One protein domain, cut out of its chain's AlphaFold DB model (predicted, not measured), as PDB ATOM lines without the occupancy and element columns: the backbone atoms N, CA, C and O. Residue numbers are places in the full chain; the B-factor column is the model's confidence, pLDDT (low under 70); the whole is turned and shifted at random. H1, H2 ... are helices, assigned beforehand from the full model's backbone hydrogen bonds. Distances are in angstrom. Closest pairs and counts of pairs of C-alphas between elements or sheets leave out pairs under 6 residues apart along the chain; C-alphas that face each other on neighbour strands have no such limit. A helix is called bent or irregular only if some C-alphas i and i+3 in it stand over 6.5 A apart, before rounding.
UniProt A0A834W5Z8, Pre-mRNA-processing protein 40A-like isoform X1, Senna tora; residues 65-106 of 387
ATOM      1  N   GLN A  65     130.325 137.138 146.786       74.56
ATOM      2  CA  GLN A  65     131.453 136.955 145.866       74.56
ATOM      3  C   GLN A  65     131.953 138.293 145.310       74.56
ATOM      4  O   GLN A  65     133.162 138.537 145.278       74.56
ATOM      5  N   HIS A  66     131.039 139.190 144.934       69.94
ATOM      6  CA  HIS A  66     131.397 140.514 144.433       69.94
ATOM      7  C   HIS A  66     132.087 141.366 145.511       69.94
ATOM      8  O   HIS A  66     133.127 141.975 145.255       69.94
ATOM      9  N   CYS A  67     131.574 141.339 146.744       75.25
ATOM     10  CA  CYS A  67     132.177 142.038 147.881       75.25
ATOM     11  C   CYS A  67     133.580 141.494 148.216       75.25
ATOM     12  O   CYS A  67     134.525 142.258 148.409       75.25
ATOM     13  N   THR A  68     133.751 140.168 148.187       81.50
ATOM     14  CA  THR A  68     135.047 139.520 148.447       81.50
ATOM     15  C   THR A  68     136.084 139.878 147.380       81.50
ATOM     16  O   THR A  68     137.218 140.214 147.719       81.50
ATOM     17  N   ARG A  69     135.709 139.875 146.090       80.00
ATOM     18  CA  ARG A  69     136.608 140.293 144.998       80.00
ATOM     19  C   ARG A  69     137.014 141.758 145.117       80.00
ATOM     20  O   ARG A  69     138.184 142.079 144.927       80.00
ATOM     21  N   TRP A  70     136.076 142.632 145.473       79.56
ATOM     22  CA  TRP A  70     136.358 144.053 145.661       79.56
ATOM     23  C   TRP A  70     137.330 144.297 146.823       79.56
ATOM     24  O   TRP A  70     138.281 145.070 146.690       79.56
ATOM     25  N   PHE A  71     137.148 143.582 147.937       80.31
ATOM     26  CA  PHE A  71     138.055 143.648 149.082       80.31
ATOM     27  C   PHE A  71     139.463 143.148 148.732       80.31
ATOM     28  O   PHE A  71     140.447 143.811 149.051       80.31
ATOM     29  N   GLN A  72     139.570 142.026 148.012       84.31
ATOM     30  CA  GLN A  72     140.854 141.478 147.556       84.31
ATOM     31  C   GLN A  72     141.590 142.436 146.610       84.31
ATOM     32  O   GLN A  72     142.783 142.679 146.777       84.31
ATOM     33  N   LEU A  73     140.879 143.039 145.653       81.88
ATOM     34  CA  LEU A  73     141.473 144.003 144.728       81.88
ATOM     35  C   LEU A  73     141.938 145.272 145.456       81.88
ATOM     36  O   LEU A  73     142.995 145.817 145.140       81.88
ATOM     37  N   SER A  74     141.179 145.720 146.457       80.19
ATOM     38  CA  SER A  74     141.542 146.872 147.289       80.19
ATOM     39  C   SER A  74     142.770 146.583 148.156       80.19
ATOM     40  O   SER A  74     143.685 147.402 148.208       80.19
ATOM     41  N   ALA A  75     142.840 145.397 148.767       82.44
ATOM     42  CA  ALA A  75     143.997 144.956 149.542       82.44
ATOM     43  C   ALA A  75     145.259 144.829 148.672       82.44
ATOM     44  O   ALA A  75     146.324 145.300 149.063       82.44
ATOM     45  N   LEU A  76     145.132 144.273 147.461       86.69
ATOM     46  CA  LEU A  76     146.241 144.168 146.511       86.69
ATOM     47  C   LEU A  76     146.752 145.548 146.082       86.69
ATOM     48  O   LEU A  76     147.959 145.778 146.051       86.69
ATOM     49  N   ARG A  77     145.848 146.494 145.797       79.69
ATOM     50  CA  ARG A  77     146.218 147.880 145.466       79.69
ATOM     51  C   ARG A  77     146.954 148.566 146.614       79.69
ATOM     52  O   ARG A  77     147.928 149.272 146.364       79.69
ATOM     53  N   LEU A  78     146.524 148.333 147.854       80.00
ATOM     54  CA  LEU A  78     147.197 148.855 149.042       80.00
ATOM     55  C   LEU A  78     148.603 148.254 149.193       80.00
ATOM     56  O   LEU A  78     149.561 148.988 149.405       80.00
ATOM     57  N   ALA A  79     148.741 146.937 149.018       82.81
ATOM     58  CA  ALA A  79     150.028 146.248 149.095       82.81
ATOM     59  C   ALA A  79     151.014 146.755 148.031       82.81
ATOM     60  O   ALA A  79     152.159 147.068 148.349       82.81
ATOM     61  N   VAL A  80     150.561 146.923 146.784       81.69
ATOM     62  CA  VAL A  80     151.385 147.489 145.704       81.69
ATOM     63  C   VAL A  80     151.794 148.927 146.021       81.69
ATOM     64  O   VAL A  80     152.948 149.286 145.798       81.69
ATOM     65  N   ALA A  81     150.896 149.746 146.577       80.19
ATOM     66  CA  ALA A  81     151.222 151.112 146.982       80.19
ATOM     67  C   ALA A  81     152.277 151.149 148.103       80.19
ATOM     68  O   ALA A  81     153.197 151.960 148.036       80.19
ATOM     69  N   MET A  82     152.184 150.245 149.082       79.19
ATOM     70  CA  MET A  82     153.154 150.133 150.176       79.19
ATOM     71  C   MET A  82     154.537 149.688 149.683       79.19
ATOM     72  O   MET A  82     155.532 150.315 150.030       79.19
ATOM     73  N   ILE A  83     154.605 148.677 148.811       82.25
ATOM     74  CA  ILE A  83     155.874 148.221 148.212       82.25
ATOM     75  C   ILE A  83     156.486 149.327 147.344       82.25
ATOM     76  O   ILE A  83     157.689 149.578 147.388       82.25
ATOM     77  N   SER A  84     155.650 150.028 146.575       80.25
ATOM     78  CA  SER A  84     156.096 151.159 145.756       80.25
ATOM     79  C   SER A  84     156.633 152.299 146.621       80.25
ATOM     80  O   SER A  84     157.603 152.943 146.240       80.25
ATOM     81  N   TYR A  85     156.027 152.542 147.786       78.19
ATOM     82  CA  TYR A  85     156.498 153.547 148.732       78.19
ATOM     83  C   TYR A  85     157.879 153.207 149.285       78.19
ATOM     84  O   TYR A  85     158.766 154.049 149.233       78.19
ATOM     85  N   GLU A  86     158.075 151.973 149.747       77.88
ATOM     86  CA  GLU A  86     159.359 151.519 150.284       77.88
ATOM     87  C   GLU A  86     160.469 151.600 149.227       77.88
ATOM     88  O   GLU A  86     161.577 152.060 149.502       77.88
ATOM     89  N   TYR A  87     160.146 151.249 147.979       78.12
ATOM     90  CA  TYR A  87     161.064 151.386 146.852       78.12
ATOM     91  C   TYR A  87     161.408 152.852 146.555       78.12
ATOM     92  O   TYR A  87     162.572 153.186 146.332       78.12
ATOM     93  N   ILE A  88     160.413 153.745 146.567       74.38
ATOM     94  CA  ILE A  88     160.630 155.181 146.360       74.38
ATOM     95  C   ILE A  88     161.457 155.768 147.506       74.38
ATOM     96  O   ILE A  88     162.361 156.550 147.234       74.38
ATOM     97  N   ASP A  89     161.197 155.383 148.754       72.31
ATOM     98  CA  ASP A  89     161.922 155.863 149.934       72.31
ATOM     99  C   ASP A  89     163.397 155.429 149.909       72.31
ATOM    100  O   ASP A  89     164.298 156.253 150.101       72.31
ATOM    101  N   GLN A  90     163.670 154.173 149.534       77.38
ATOM    102  CA  GLN A  90     165.036 153.677 149.327       77.38
ATOM    103  C   GLN A  90     165.763 154.437 148.210       77.38
ATOM    104  O   GLN A  90     166.917 154.839 148.381       77.38
ATOM    105  N   GLN A  91     165.094 154.683 147.079       70.50
ATOM    106  CA  GLN A  91     165.675 155.437 145.965       70.50
ATOM    107  C   GLN A  91     165.916 156.907 146.333       70.50
ATOM    108  O   GLN A  91     166.965 157.466 146.017       70.50
ATOM    109  N   LEU A  92     164.984 157.550 147.037       66.94
ATOM    110  CA  LEU A  92     165.119 158.954 147.418       66.94
ATOM    111  C   LEU A  92     166.238 159.164 148.443       66.94
ATOM    112  O   LEU A  92     166.977 160.146 148.353       66.94
ATOM    113  N   THR A  93     166.402 158.211 149.364       70.12
ATOM    114  CA  THR A  93     167.509 158.184 150.328       70.12
ATOM    115  C   THR A  93     168.857 158.062 149.614       70.12
ATOM    116  O   THR A  93     169.819 158.733 149.989       70.12
ATOM    117  N   PHE A  94     168.924 157.276 148.534       71.94
ATOM    118  CA  PHE A  94     170.140 157.102 147.737       71.94
ATOM    119  C   PHE A  94     170.563 158.375 146.987       71.94
ATOM    120  O   PHE A  94     171.754 158.657 146.861       71.94
ATOM    121  N   PHE A  95     169.608 159.179 146.511       67.06
ATOM    122  CA  PHE A  95     169.910 160.372 145.713       67.06
ATOM    123  C   PHE A  95     170.251 161.626 146.528       67.06
ATOM    124  O   PHE A  95     170.582 162.652 145.931       67.06
ATOM    125  N   GLY A  96     170.163 161.592 147.864       69.94
ATOM    126  CA  GLY A  96     170.432 162.759 148.720       69.94
ATOM    127  C   GLY A  96     169.562 163.984 148.388       69.94
ATOM    128  O   GLY A  96     169.858 165.106 148.807       69.94
ATOM    129  N   GLN A  97     168.504 163.784 147.598       55.69
ATOM    130  CA  GLN A  97     167.595 164.819 147.135       55.69
ATOM    131  C   GLN A  97     166.503 165.035 148.176       55.69
ATOM    132  O   GLN A  97     166.043 164.113 148.846       55.69
ATOM    133  N   ARG A  98     166.131 166.306 148.340       58.84
ATOM    134  CA  ARG A  98     165.391 166.806 149.502       58.84
ATOM    135  C   ARG A  98     164.094 166.011 149.754       58.84
ATOM    136  O   ARG A  98     163.302 165.844 148.823       58.84
ATOM    137  N   PRO A  99     163.783 165.667 151.020       66.44
ATOM    138  CA  PRO A  99     162.591 164.895 151.407       66.44
ATOM    139  C   PRO A  99     161.256 165.532 150.978       66.44
ATOM    140  O   PRO A  99     160.220 164.871 150.948       66.44
ATOM    141  N   ALA A 100     161.261 166.810 150.593       68.69
ATOM    142  CA  ALA A 100     160.084 167.536 150.135       68.69
ATOM    143  C   ALA A 100     159.439 166.945 148.864       68.69
ATOM    144  O   ALA A 100     158.213 166.928 148.761       68.69
ATOM    145  N   ILE A 101     160.235 166.436 147.913       77.62
ATOM    146  CA  ILE A 101     159.703 165.880 146.654       77.62
ATOM    147  C   ILE A 101     159.060 164.512 146.905       77.62
ATOM    148  O   ILE A 101     157.953 164.257 146.432       77.62
ATOM    149  N   GLY A 102     159.697 163.672 147.726       79.69
ATOM    150  CA  GLY A 102     159.139 162.387 148.154       79.69
ATOM    151  C   GLY A 102     157.798 162.547 148.858       79.69
ATOM    152  O   GLY A 102     156.828 161.878 148.512       79.69
ATOM    153  N   PHE A 103     157.703 163.512 149.776       75.38
ATOM    154  CA  PHE A 103     156.453 163.810 150.473       75.38
ATOM    155  C   PHE A 103     155.338 164.295 149.540       75.38
ATOM    156  O   PHE A 103     154.176 163.939 149.746       75.38
ATOM    157  N   ALA A 104     155.655 165.098 148.520       78.38
ATOM    158  CA  ALA A 104     154.664 165.551 147.546       78.38
ATOM    159  C   ALA A 104     154.112 164.382 146.712       78.38
ATOM    160  O   ALA A 104     152.902 164.278 146.512       78.38
ATOM    161  N   LEU A 105     154.984 163.462 146.295       80.31
ATOM    162  CA  LEU A 105     154.601 162.271 145.537       80.31
ATOM    163  C   LEU A 105     153.819 161.272 146.380       80.31
ATOM    164  O   LEU A 105     152.828 160.726 145.905       80.31
ATOM    165  N   LEU A 106     154.209 161.088 147.641       81.00
ATOM    166  CA  LEU A 106     153.467 160.265 148.589       81.00
ATOM    167  C   LEU A 106     152.052 160.809 148.793       81.00
ATOM    168  O   LEU A 106     151.085 160.054 148.716       81.00
TER     169      LEU A 106
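Overview. This is residues 65 to 106 of the 387 residues of the protein "Pre-mRNA-processing protein 40A-like isoform X1" of Senna tora (UniProt A0A834W5Z8). One long helix, H1, makes the length of this domain, and a short helix, H2, folds back beside the later part of it, so that the two form a lopsided helical hairpin. The first half of the hairpin's long arm, residues 65 to 80 of H1, sticks out with nothing beside it. The printed part has 42 residues with two named helices, H1 then H2, and no named strand; its class is all helix. It is extended, with a radius of gyration of the C-alphas of 14.5 A, and its C-alphas span 47 by 16 by 6 A, a rod.

Arrangement. H1, residues 65 to 94, stands free over residues 65 to 80. It touches H2, residues 99 to 106, with residues 85 to 92 alone. The closest C-alphas of the two helices are those of Leu 92 and Gly 102, 6.9 A apart. Their lines stand at a shallow tilt of 16 degrees, and they run opposite ways as a helical hairpin. Every O i to N i+4 pair is within hydrogen-bond range in H1 and H2.

Along the chain. H1 begins at C-alpha 65, at (131.453, 136.955, 145.866), and ends at C-alpha 94, at (170.140, 157.102, 147.737), 43.7 A from first to last C-alpha. H2 runs from C-alpha 99 to C-alpha 106, at (153.467, 160.265, 148.589), a length of 10.6 A. Neither helix is bent.

Size, cuts and confidence. The two C-alphas farthest apart are those of Gln 65 and Gly 96, at 46.8 A. The printed part has no cut, and the link from H1 to H2, with 4 residues between them, is tight. The mean pLDDT of the printed part is 76.2, and the model's confidence is under 70 at residue 66, residue 92 and residues 95 to 100.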